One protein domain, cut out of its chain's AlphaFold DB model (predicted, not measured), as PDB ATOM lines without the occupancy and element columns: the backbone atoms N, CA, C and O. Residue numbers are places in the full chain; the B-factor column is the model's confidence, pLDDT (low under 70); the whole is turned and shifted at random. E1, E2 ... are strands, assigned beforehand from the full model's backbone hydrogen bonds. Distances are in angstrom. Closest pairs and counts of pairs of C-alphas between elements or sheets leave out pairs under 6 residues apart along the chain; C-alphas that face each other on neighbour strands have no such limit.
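AT A GLANCE: This is residues 24 to 98 and 113 to 125 of the 125 residues of an uncharacterized protein of Fluviicola sp (UniProt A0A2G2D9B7). A strongly twisted, curled sheet of four strands, E4, E5, E1 and E8, has a two-strand ribbon beside it, made in two parts by E3 with E6 and E2 with E7. Residues 51 to 52, paired with E3, and 55 to 56, paired with E5, bridge ribbon and sheet, while E6 and E8 stay apart. The printed part has 88 residues with eight named strands, E1 to E8 in chain order, and no named helix; the class is all strand, the three sheets antiparallel. The whole is compact, with a radius of gyration of the C-alphas of 13.1 A, and elongated, spanning 40 by 26 by 21 A.

IN THESE COORDINATES: E1, residues 24 to 29, begins at C-alpha 24 (309.158, -12.696, 2.871). E2 is residues 33 to 35, E3 40 to 45 and E4 61 to 64. E5, residues 67 to 77, is the longest by residues and measures 25.5 A; it bends by 74 degrees at residue 72. E6, residues 81 to 88, measures 22.0 A. E7 is residues 94 to 96, and E8, residues 119 to 124, ends at C-alpha 124 (305.443, -14.935, 2.540).

HOW THE PARTS SIT: The largest sheet runs E4, E5, E1, E8, with E4 and E8 as edge strands. E4 and E5 form a hairpin, with N 62 and O 69 at 2.8 A. E5 and E1 have N 26 and O 73 at 2.8 A; E1 and E8 have N 25 and O 123 at 2.8 A. E3 and E6 have N 84 and O 44 at 2.8 A, and E2 and E7 have N 94 and O 35 at 2.8 A. E5 is near E2 and E3.

THE WHOLE: The C-alphas of Asn 47 and Thr 98, the two farthest apart, are 40.9 A apart. Residues 99 to 112 are not printed; C-alphas 98 and 113 are 10.5 A apart across the cut. Of the links printed whole, E3 to E4 is long. Residues 31 and 98 have pLDDT under 70.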
ATOM      1  N   TYR A  24     308.891 -11.715   3.901       95.44
ATOM      2  CA  TYR A  24     309.158 -12.696   2.871       95.44
ATOM      3  C   TYR A  24     310.501 -13.366   3.087       95.44
ATOM      4  O   TYR A  24     311.419 -12.852   3.731       95.44
ATOM      5  N   HIS A  25     310.585 -14.535   2.487       93.88
ATOM      6  CA  HIS A  25     311.740 -15.392   2.452       93.88
ATOM      7  C   HIS A  25     312.062 -15.705   0.994       93.88
ATOM      8  O   HIS A  25     311.161 -15.877   0.166       93.88
ATOM      9  N   LEU A  26     313.352 -15.787   0.701       93.88
ATOM     10  CA  LEU A  26     313.883 -16.203  -0.581       93.88
ATOM     11  C   LEU A  26     314.646 -17.510  -0.403       93.88
ATOM     12  O   LEU A  26     315.654 -17.569   0.312       93.88
ATOM     13  N   ASP A  27     314.175 -18.536  -1.098       93.31
ATOM     14  CA  ASP A  27     314.734 -19.877  -1.061       93.31
ATOM     15  C   ASP A  27     315.338 -20.252  -2.402       93.31
ATOM     16  O   ASP A  27     314.729 -20.030  -3.444       93.31
ATOM     17  N   VAL A  28     316.499 -20.901  -2.373       92.50
ATOM     18  CA  VAL A  28     317.090 -21.534  -3.557       92.50
ATOM     19  C   VAL A  28     316.606 -22.967  -3.662       92.50
ATOM     20  O   VAL A  28     316.637 -23.717  -2.683       92.50
ATOM     21  N   ILE A  29     316.196 -23.367  -4.855       89.75
ATOM     22  CA  ILE A  29     315.628 -24.681  -5.125       89.75
ATOM     23  C   ILE A  29     316.718 -25.726  -5.359       89.75
ATOM     24  O   ILE A  29     317.733 -25.471  -5.998       89.75
ATOM     25  N   GLY A  30     316.510 -26.926  -4.808       77.44
ATOM     26  CA  GLY A  30     317.392 -28.080  -5.006       77.44
ATOM     27  C   GLY A  30     318.715 -28.037  -4.230       77.44
ATOM     28  O   GLY A  30     319.550 -28.915  -4.426       77.44
ATOM     29  N   GLY A  31     318.919 -27.053  -3.348       68.94
ATOM     30  CA  GLY A  31     320.184 -26.847  -2.641       68.94
ATOM     31  C   GLY A  31     320.209 -27.308  -1.191       68.94
ATOM     32  O   GLY A  31     319.440 -26.818  -0.369       68.94
ATOM     33  N   TRP A  32     321.156 -28.180  -0.843       73.94
ATOM     34  CA  TRP A  32     321.487 -28.498   0.551       73.94
ATOM     35  C   TRP A  32     322.686 -27.704   1.044       73.94
ATOM     36  O   TRP A  32     322.663 -27.217   2.170       73.94
ATOM     37  N   GLU A  33     323.704 -27.523   0.210       83.19
ATOM     38  CA  GLU A  33     324.796 -26.581   0.461       83.19
ATOM     39  C   GLU A  33     324.676 -25.417  -0.521       83.19
ATOM     40  O   GLU A  33     324.455 -25.633  -1.714       83.19
ATOM     41  N   ILE A  34     324.778 -24.188  -0.009       86.88
ATOM     42  CA  ILE A  34     324.661 -22.972  -0.814       86.88
ATOM     43  C   ILE A  34     325.830 -22.047  -0.494       86.88
ATOM     44  O   ILE A  34     325.933 -21.532   0.621       86.88
ATOM     45  N   GLY A  35     326.678 -21.802  -1.489       87.50
ATOM     46  CA  GLY A  35     327.715 -20.778  -1.440       87.50
ATOM     47  C   GLY A  35     327.254 -19.550  -2.216       87.50
ATOM     48  O   GLY A  35     327.006 -19.647  -3.412       87.50
ATOM     49  N   LYS A  36     327.119 -18.399  -1.552       84.00
ATOM     50  CA  LYS A  36     326.598 -17.167  -2.177       84.00
ATOM     51  C   LYS A  36     327.672 -16.319  -2.846       84.00
ATOM     52  O   LYS A  36     327.371 -15.675  -3.831       84.00
ATOM     53  N   ASN A  37     328.883 -16.271  -2.289       88.12
ATOM     54  CA  ASN A  37     330.053 -15.588  -2.865       88.12
ATOM     55  C   ASN A  37     329.758 -14.204  -3.485       88.12
ATOM     56  O   ASN A  37     330.162 -13.910  -4.603       88.12
ATOM     57  N   GLY A  38     329.032 -13.348  -2.757       90.50
ATOM     58  CA  GLY A  38     328.683 -12.002  -3.226       90.50
ATOM     59  C   GLY A  38     327.381 -11.897  -4.025       90.50
ATOM     60  O   GLY A  38     326.997 -10.778  -4.346       90.50
ATOM     61  N   PHE A  39     326.674 -13.005  -4.266       93.88
ATOM     62  CA  PHE A  39     325.309 -13.013  -4.791       93.88
ATOM     63  C   PHE A  39     324.402 -12.114  -3.950       93.88
ATOM     64  O   PHE A  39     324.342 -12.248  -2.720       93.88
ATOM     65  N   ARG A  40     323.701 -11.199  -4.617       95.19
ATOM     66  CA  ARG A  40     322.765 -10.251  -4.005       95.19
ATOM     67  C   ARG A  40     321.483 -10.201  -4.815       95.19
ATOM     68  O   ARG A  40     321.465 -10.514  -6.002       95.19
ATOM     69  N   VAL A  41     320.427  -9.765  -4.149       95.69
ATOM     70  CA  VAL A  41     319.131  -9.517  -4.770       95.69
ATOM     71  C   VAL A  41     318.742  -8.082  -4.470       95.69
ATOM     72  O   VAL A  41     319.008  -7.579  -3.376       95.69
ATOM     73  N   LYS A  42     318.136  -7.423  -5.446       96.44
ATOM     74  CA  LYS A  42     317.530  -6.107  -5.296       96.44
ATOM     75  C   LYS A  42     316.106  -6.189  -5.823       96.44
ATOM     76  O   LYS A  42     315.877  -6.772  -6.877       96.44
ATOM     77  N   LEU A  43     315.165  -5.626  -5.080       95.88
ATOM     78  CA  LEU A  43     313.786  -5.475  -5.515       95.88
ATOM     79  C   LEU A  43     313.484  -3.981  -5.599       95.88
ATOM     80  O   LEU A  43     313.763  -3.250  -4.650       95.88
ATOM     81  N   VAL A  44     312.940  -3.534  -6.724       96.56
ATOM     82  CA  VAL A  44     312.563  -2.135  -6.956       96.56
ATOM     83  C   VAL A  44     311.075  -2.088  -7.244       96.56
ATOM     84  O   VAL A  44     310.619  -2.733  -8.188       96.56
ATOM     85  N   HIS A  45     310.326  -1.356  -6.428       96.44
ATOM     86  CA  HIS A  45     308.901  -1.154  -6.642       96.44
ATOM     87  C   HIS A  45     308.648  -0.345  -7.921       96.44
ATOM     88  O   HIS A  45     309.474   0.480  -8.312       96.44
ATOM     89  N   GLU A  46     307.511  -0.560  -8.577       94.00
ATOM     90  CA  GLU A  46     307.188   0.071  -9.864       94.00
ATOM     91  C   GLU A  46     307.163   1.608  -9.823       94.00
ATOM     92  O   GLU A  46     307.483   2.251 -10.821       94.00
ATOM     93  N   ASN A  47     306.842   2.203  -8.669       91.06
ATOM     94  CA  ASN A  47     306.886   3.658  -8.486       91.06
ATOM     95  C   ASN A  47     308.310   4.208  -8.267       91.06
ATOM     96  O   ASN A  47     308.491   5.418  -8.266       91.06
ATOM     97  N   GLY A  48     309.310   3.339  -8.083       85.31
ATOM     98  CA  GLY A  48     310.711   3.699  -7.855       85.31
ATOM     99  C   GLY A  48     311.070   4.134  -6.429       85.31
ATOM    100  O   GLY A  48     312.257   4.261  -6.132       85.31
ATOM    101  N   ASP A  49     310.088   4.315  -5.543       86.06
ATOM    102  CA  ASP A  49     310.292   4.900  -4.209       86.06
ATOM    103  C   ASP A  49     310.674   3.864  -3.140       86.06
ATOM    104  O   ASP A  49     311.327   4.202  -2.152       86.06
ATOM    105  N   ASP A  50     310.281   2.600  -3.327       91.12
ATOM    106  CA  ASP A  50     310.593   1.503  -2.404       91.12
ATOM    107  C   ASP A  50     311.618   0.550  -3.039       91.12
ATOM    108  O   ASP A  50     311.376  -0.071  -4.081       91.12
ATOM    109  N   VAL A  51     312.794   0.455  -2.415       94.19
ATOM    110  CA  VAL A  51     313.887  -0.424  -2.840       94.19
ATOM    111  C   VAL A  51     314.259  -1.335  -1.686       94.19
ATOM    112  O   VAL A  51     314.763  -0.893  -0.652       94.19
ATOM    113  N   VAL A  52     314.076  -2.635  -1.894       95.44
ATOM    114  CA  VAL A  52     314.324  -3.649  -0.878       95.44
ATOM    115  C   VAL A  52     315.591  -4.426  -1.213       95.44
ATOM    116  O   VAL A  52     315.738  -4.994  -2.298       95.44
ATOM    117  N   PHE A  53     316.495  -4.491  -0.238       96.25
ATOM    118  CA  PHE A  53     317.682  -5.339  -0.273       96.25
ATOM    119  C   PHE A  53     317.518  -6.473   0.740       96.25
ATOM    120  O   PHE A  53     317.635  -6.233   1.945       96.25
ATOM    121  N   PRO A  54     317.236  -7.706   0.288       95.50
ATOM    122  CA  PRO A  54     317.123  -8.839   1.180       95.50
ATOM    123  C   PRO A  54     318.392  -9.080   1.992       95.50
ATOM    124  O   PRO A  54     319.519  -8.959   1.508       95.50
ATOM    125  N   THR A  55     318.184  -9.435   3.252       94.44
ATOM    126  CA  THR A  55     319.247  -9.629   4.237       94.44
ATOM    127  C   THR A  55     319.516 -11.103   4.452       94.44
ATOM    128  O   THR A  55     318.626 -11.941   4.294       94.44
ATOM    129  N   TRP A  56     320.767 -11.432   4.773       89.62
ATOM    130  CA  TRP A  56     321.159 -12.814   5.011       89.62
ATOM    131  C   TRP A  56     320.335 -13.421   6.142       89.62
ATOM    132  O   TRP A  56     320.252 -12.847   7.227       89.62
ATOM    133  N   SER A  57     319.788 -14.605   5.897       88.69
ATOM    134  CA  SER A  57     319.066 -15.354   6.914       88.69
ATOM    135  C   SER A  57     319.708 -16.699   7.196       88.69
ATOM    136  O   SER A  57     320.490 -17.238   6.406       88.69
ATOM    137  N   TRP A  58     319.417 -17.228   8.385       84.94
ATOM    138  CA  TRP A  58     319.941 -18.528   8.762       84.94
ATOM    139  C   TRP A  58     319.360 -19.599   7.830       84.94
ATOM    140  O   TRP A  58     318.141 -19.615   7.630       84.94
ATOM    141  N   PRO A  59     320.183 -20.489   7.249       85.25
ATOM    142  CA  PRO A  59     319.684 -21.412   6.246       85.25
ATOM    143  C   PRO A  59     318.712 -22.424   6.852       85.25
ATOM    144  O   PRO A  59     319.095 -23.255   7.673       85.25
ATOM    145  N   VAL A  60     317.464 -22.389   6.395       88.31
ATOM    146  CA  VAL A  60     316.400 -23.322   6.786       88.31
ATOM    147  C   VAL A  60     315.909 -24.046   5.540       88.31
ATOM    148  O   VAL A  60     315.709 -23.429   4.497       88.31
ATOM    149  N   THR A  61     315.736 -25.364   5.628       88.00
ATOM    150  CA  THR A  61     315.174 -26.156   4.531       88.00
ATOM    151  C   THR A  61     313.652 -26.087   4.563       88.00
ATOM    152  O   THR A  61     313.038 -26.447   5.564       88.00
ATOM    153  N   ASN A  62     313.045 -25.698   3.445       86.06
ATOM    154  CA  ASN A  62     311.601 -25.692   3.249       86.06
ATOM    155  C   ASN A  62     311.199 -26.691   2.155       86.06
ATOM    156  O   ASN A  62     311.985 -27.032   1.266       86.06
ATOM    157  N   LYS A  63     309.958 -27.182   2.218       82.19
ATOM    158  CA  LYS A  63     309.399 -28.127   1.243       82.19
ATOM    159  C   LYS A  63     308.345 -27.436   0.376       82.19
ATOM    160  O   LYS A  63     307.368 -26.893   0.886       82.19
ATOM    161  N   TYR A  64     308.517 -27.525  -0.937       78.69
ATOM    162  CA  TYR A  64     307.644 -26.976  -1.969       78.69
ATOM    163  C   TYR A  64     307.085 -28.123  -2.818       78.69
ATOM    164  O   TYR A  64     307.650 -28.494  -3.843       78.69
ATOM    165  N   GLY A  65     305.989 -28.735  -2.358       78.69
ATOM    166  CA  GLY A  65     305.435 -29.926  -3.010       78.69
ATOM    167  C   GLY A  65     306.430 -31.090  -2.969       78.69
ATOM    168  O   GLY A  65     306.800 -31.546  -1.885       78.69
ATOM    169  N   TRP A  66     306.876 -31.548  -4.140       74.25
ATOM    170  CA  TRP A  66     307.895 -32.597  -4.287       74.25
ATOM    171  C   TRP A  66     309.333 -32.071  -4.233       74.25
ATOM    172  O   TRP A  66     310.269 -32.857  -4.107       74.25
ATOM    173  N   THR A  67     309.513 -30.751  -4.269       77.38
ATOM    174  CA  THR A  67     310.826 -30.109  -4.313       77.38
ATOM    175  C   THR A  67     311.207 -29.553  -2.943       77.38
ATOM    176  O   THR A  67     310.352 -29.229  -2.116       77.38
ATOM    177  N   LYS A  68     312.508 -29.444  -2.670       83.19
ATOM    178  CA  LYS A  68     313.039 -28.767  -1.481       83.19
ATOM    179  C   LYS A  68     313.714 -27.468  -1.891       83.19
ATOM    180  O   LYS A  68     314.375 -27.419  -2.927       83.19
ATOM    181  N   GLY A  69     313.559 -26.448  -1.064       88.75
ATOM    182  CA  GLY A  69     314.329 -25.219  -1.149       88.75
ATOM    183  C   GLY A  69     315.082 -24.980   0.147       88.75
ATOM    184  O   GLY A  69     314.761 -25.560   1.190       88.75
ATOM    185  N   LYS A  70     316.110 -24.147   0.083       90.94
ATOM    186  CA  LYS A  70     316.856 -23.723   1.256       90.94
ATOM    187  C   LYS A  70     316.934 -22.212   1.277       90.94
ATOM    188  O   LYS A  70     317.344 -21.582   0.304       90.94
ATOM    189  N   ARG A  71     316.515 -21.664   2.409       92.50
ATOM    190  CA  ARG A  71     316.458 -20.235   2.655       92.50
ATOM    191  C   ARG A  71     317.832 -19.609   2.588       92.50
ATOM    192  O   ARG A  71     318.791 -20.144   3.149       92.50
ATOM    193  N   ILE A  72     317.891 -18.472   1.904       93.00
ATOM    194  CA  ILE A  72     319.098 -17.665   1.792       93.00
ATOM    195  C   ILE A  72     318.888 -16.201   2.150       93.00
ATOM    196  O   ILE A  72     319.839 -15.571   2.593       93.00
ATOM    197  N   PHE A  73     317.692 -15.643   1.984       95.50
ATOM    198  CA  PHE A  73     317.459 -14.254   2.362       95.50
ATOM    199  C   PHE A  73     316.081 -14.046   2.970       95.50
ATOM    200  O   PHE A  73     315.134 -14.750   2.627       95.50
ATOM    201  N   ASP A  74     315.990 -13.035   3.830       95.94
ATOM    202  CA  ASP A  74     314.752 -12.524   4.408       95.94
ATOM    203  C   ASP A  74     314.611 -11.040   4.065       95.94
ATOM    204  O   ASP A  74     315.593 -10.290   4.066       95.94
ATOM    205  N   PHE A  75     313.387 -10.604   3.780       96.00
ATOM    206  CA  PHE A  75     313.100  -9.204   3.480       96.00
ATOM    207  C   PHE A  75     311.671  -8.820   3.838       96.00
ATOM    208  O   PHE A  75     310.776  -9.660   3.874       96.00
ATOM    209  N   HIS A  76     311.456  -7.535   4.106       95.88
ATOM    210  CA  HIS A  76     310.141  -6.984   4.403       95.88
ATOM    211  C   HIS A  76     309.694  -6.122   3.227       95.88
ATOM    212  O   HIS A  76     310.411  -5.217   2.816       95.88
ATOM    213  N   VAL A  77     308.507  -6.408   2.712       95.12
ATOM    214  CA  VAL A  77     307.798  -5.549   1.768       95.12
ATOM    215  C   VAL A  77     306.921  -4.599   2.574       95.12
ATOM    216  O   VAL A  77     306.005  -5.054   3.265       95.12
ATOM    217  N   LEU A  78     307.220  -3.300   2.525       94.25
ATOM    218  CA  LEU A  78     306.463  -2.269   3.242       94.25
ATOM    219  C   LEU A  78     305.316  -1.712   2.395       94.25
ATOM    220  O   LEU A  78     304.244  -1.440   2.947       94.25
ATOM    221  N   THR A  79     305.542  -1.619   1.085       95.06
ATOM    222  CA  THR A  79     304.585  -1.159   0.075       95.06
ATOM    223  C   THR A  79     304.129  -2.340  -0.772       95.06
ATOM    224  O   THR A  79     304.957  -3.050  -1.338       95.06
ATOM    225  N   GLU A  80     302.827  -2.603  -0.839       94.31
ATOM    226  CA  GLU A  80     302.308  -3.626  -1.752       94.31
ATOM    227  C   GLU A  80     302.321  -3.134  -3.200       94.31
ATOM    228  O   GLU A  80     302.128  -1.946  -3.443       94.31
ATOM    229  N   GLY A  81     302.522  -4.048  -4.146       94.56
ATOM    230  CA  GLY A  81     302.532  -3.729  -5.569       94.56
ATOM    231  C   GLY A  81     303.511  -4.583  -6.362       94.56
ATOM    232  O   GLY A  81     303.913  -5.670  -5.930       94.56
ATOM    233  N   ILE A  82     303.859  -4.105  -7.555       96.12
ATOM    234  CA  ILE A  82     304.753  -4.801  -8.481       96.12
ATOM    235  C   ILE A  82     306.199  -4.413  -8.182       96.12
ATOM    236  O   ILE A  82     306.539  -3.235  -8.099       96.12
ATOM    237  N   TYR A  83     307.063  -5.417  -8.060       96.06
ATOM    238  CA  TYR A  83     308.501  -5.242  -7.905       96.06
ATOM    239  C   TYR A  83     309.248  -5.887  -9.059       96.06
ATOM    240  O   TYR A  83     309.023  -7.058  -9.372       96.06
ATOM    241  N   THR A  84     310.189  -5.144  -9.629       96.19
ATOM    242  CA  THR A  84     311.212  -5.678 -10.525       96.19
ATOM    243  C   THR A  84     312.349  -6.262  -9.694       96.19
ATOM    244  O   THR A  84     312.832  -5.625  -8.756       96.19
ATOM    245  N   ILE A  85     312.759  -7.482 -10.025       95.38
ATOM    246  CA  ILE A  85     313.791  -8.236  -9.317       95.38
ATOM    247  C   ILE A  85     315.063  -8.245 -10.151       95.38
ATOM    248  O   ILE A  85     315.053  -8.696 -11.297       95.38
ATOM    249  N   ASP A  86     316.157  -7.838  -9.520       95.19
ATOM    250  CA  ASP A  86     317.496  -7.907 -10.084       95.19
ATOM    251  C   ASP A  86     318.365  -8.859  -9.261       95.19
ATOM    252  O   ASP A  86     318.561  -8.684  -8.052       95.19
ATOM    253  N   PHE A  87     318.926  -9.856  -9.941       95.38
ATOM    254  CA  PHE A  87     319.925 -10.760  -9.385       95.38
ATOM    255  C   PHE A  87     321.318 -10.265  -9.755       95.38
ATOM    256  O   PHE A  87     321.657 -10.142 -10.931       95.38
ATOM    257  N   TRP A  88     322.138  -9.969  -8.754       94.69
ATOM    258  CA  TRP A  88     323.502  -9.490  -8.959       94.69
ATOM    259  C   TRP A  88     324.498 -10.592  -8.641       94.69
ATOM    260  O   TRP A  88     324.357 -11.293  -7.634       94.69
ATOM    261  N   SER A  89     325.526 -10.704  -9.485       94.19
ATOM    262  CA  SER A  89     326.545 -11.751  -9.385       94.19
ATOM    263  C   SER A  89     325.931 -13.156  -9.332       94.19
ATOM    264  O   SER A  89     326.290 -13.976  -8.481       94.19
ATOM    265  N   SER A  90     324.944 -13.420 -10.197       92.81
ATOM    266  CA  SER A  90     324.221 -14.697 -10.258       92.81
ATOM    267  C   SER A  90     325.163 -15.871 -10.522       92.81
ATOM    268  O   SER A  90     324.985 -16.937  -9.935       92.81
ATOM    269  N   GLU A  91     326.224 -15.662 -11.299       92.31
ATOM    270  CA  GLU A  91     327.288 -16.621 -11.602       92.31
ATOM    271  C   GLU A  91     328.044 -17.122 -10.362       92.31
ATOM    272  O   GLU A  91     328.580 -18.232 -10.362       92.31
ATOM    273  N   ASN A  92     328.044 -16.334  -9.284       92.75
ATOM    274  CA  ASN A  92     328.743 -16.662  -8.046       92.75
ATOM    275  C   ASN A  92     327.897 -17.510  -7.087       92.75
ATOM    276  O   ASN A  92     328.437 -18.079  -6.130       92.75
ATOM    277  N   LEU A  93     326.588 -17.642  -7.342       91.69
ATOM    278  CA  LEU A  93     325.730 -18.525  -6.565       91.69
ATOM    279  C   LEU A  93     326.035 -19.987  -6.911       91.69
ATOM    280  O   LEU A  93     325.939 -20.435  -8.052       91.69
ATOM    281  N   THR A  94     326.383 -20.761  -5.894       90.31
ATOM    282  CA  THR A  94     326.709 -22.181  -6.016       90.31
ATOM    283  C   THR A  94     325.759 -22.998  -5.169       90.31
ATOM    284  O   THR A  94     325.478 -22.654  -4.021       90.31
ATOM    285  N   VAL A  95     325.262 -24.088  -5.743       88.50
ATOM    286  CA  VAL A  95     324.275 -24.963  -5.116       88.50
ATOM    287  C   VAL A  95     324.738 -26.404  -5.263       88.50
ATOM    288  O   VAL A  95     325.148 -26.811  -6.352       88.50
ATOM    289  N   ARG A  96     324.673 -27.182  -4.179       84.88
ATOM    290  CA  ARG A  96     324.941 -28.628  -4.200       84.88
ATOM    291  C   ARG A  96     323.728 -29.438  -3.720       84.88
ATOM    292  O   ARG A  96     323.159 -29.090  -2.675       84.88
ATOM    293  N   PRO A  97     323.336 -30.506  -4.442       70.81
ATOM    294  CA  PRO A  97     322.102 -31.238  -4.176       70.81
ATOM    295  C   PRO A  97     322.128 -32.273  -3.036       70.81
ATOM    296  O   PRO A  97     321.059 -32.813  -2.778       70.81
ATOM    297  N   THR A  98     323.230 -32.503  -2.299       64.19
ATOM    298  CA  THR A  98     323.237 -33.094  -0.927       64.19
ATOM    299  C   THR A  98     324.645 -33.222  -0.334       64.19
ATOM    300  O   THR A  98     325.608 -33.475  -1.043       64.19
ATOM    301  N   VAL A 113     325.195 -28.034  -8.956       83.25
ATOM    302  CA  VAL A 113     324.106 -27.689  -9.872       83.25
ATOM    303  C   VAL A 113     324.663 -26.679 -10.868       83.25
ATOM    304  O   VAL A 113     325.304 -25.703 -10.467       83.25
ATOM    305  N   GLU A 114     324.457 -26.928 -12.161       85.31
ATOM    306  CA  GLU A 114     324.846 -25.966 -13.185       85.31
ATOM    307  C   GLU A 114     324.175 -24.628 -12.890       85.31
ATOM    308  O   GLU A 114     322.961 -24.553 -12.717       85.31
ATOM    309  N   ASN A 115     324.972 -23.565 -12.824       89.62
ATOM    310  CA  ASN A 115     324.509 -22.275 -12.326       89.62
ATOM    311  C   ASN A 115     323.309 -21.717 -13.124       89.62
ATOM    312  O   ASN A 115     322.416 -21.101 -12.550       89.62
ATOM    313  N   LYS A 116     323.232 -22.024 -14.424       89.00
ATOM    314  CA  LYS A 116     322.118 -21.646 -15.312       89.00
ATOM    315  C   LYS A 116     320.781 -22.305 -14.959       89.00
ATOM    316  O   LYS A 116     319.738 -21.802 -15.358       89.00
ATOM    317  N   LEU A 117     320.815 -23.428 -14.244       88.69
ATOM    318  CA  LEU A 117     319.636 -24.186 -13.817       88.69
ATOM    319  C   LEU A 117     319.178 -23.800 -12.405       88.69
ATOM    320  O   LEU A 117     318.167 -24.315 -11.922       88.69
ATOM    321  N   ILE A 118     319.921 -22.927 -11.719       91.25
ATOM    322  CA  ILE A 118     319.561 -22.502 -10.372       91.25
ATOM    323  C   ILE A 118     318.323 -21.613 -10.449       91.25
ATOM    324  O   ILE A 118     318.268 -20.628 -11.188       91.25
ATOM    325  N   SER A 119     317.338 -21.963  -9.631       93.31
ATOM    326  CA  SER A 119     316.108 -21.205  -9.476       93.31
ATOM    327  C   SER A 119     315.828 -20.893  -8.015       93.31
ATOM    328  O   SER A 119     316.332 -21.556  -7.099       93.31
ATOM    329  N   VAL A 120     315.023 -19.861  -7.810       93.19
ATOM    330  CA  VAL A 120     314.606 -19.375  -6.504       93.19
ATOM    331  C   VAL A 120     313.090 -19.258  -6.413       93.19
ATOM    332  O   VAL A 120     312.407 -19.115  -7.425       93.19
ATOM    333  N   ILE A 121     312.575 -19.304  -5.186       92.69
ATOM    334  CA  ILE A 121     311.170 -19.053  -4.865       92.69
ATOM    335  C   ILE A 121     311.092 -17.988  -3.775       92.69
ATOM    336  O   ILE A 121     311.809 -18.048  -2.773       92.69
ATOM    337  N   PHE A 122     310.159 -17.057  -3.952       92.56
ATOM    338  CA  PHE A 122     309.785 -16.065  -2.954       92.56
ATOM    339  C   PHE A 122     308.511 -16.517  -2.240       92.56
ATOM    340  O   PHE A 122     307.506 -16.826  -2.881       92.56
ATOM    341  N   TYR A 123     308.510 -16.534  -0.910       88.75
ATOM    342  CA  TYR A 123     307.313 -16.893  -0.151       88.75
ATOM    343  C   TYR A 123     307.109 -16.000   1.067       88.75
ATOM    344  O   TYR A 123     308.060 -15.569   1.713       88.75
ATOM    345  N   ARG A 124     305.841 -15.719   1.370       90.62
ATOM    346  CA  ARG A 124     305.443 -14.935   2.540       90.62
ATOM    347  C   ARG A 124     305.494 -15.810   3.794       90.62
ATOM    348  O   ARG A 124     305.030 -16.953   3.740       90.62
ATOM    349  N   LYS A 125     306.049 -15.276   4.884       85.88
ATOM    350  CA  LYS A 125     306.026 -15.907   6.210       85.88
ATOM    351  C   LYS A 125     304.617 -15.926   6.796       85.88
ATOM    352  O   LYS A 125     303.888 -14.926   6.602       85.88
TER     353      LYS A 125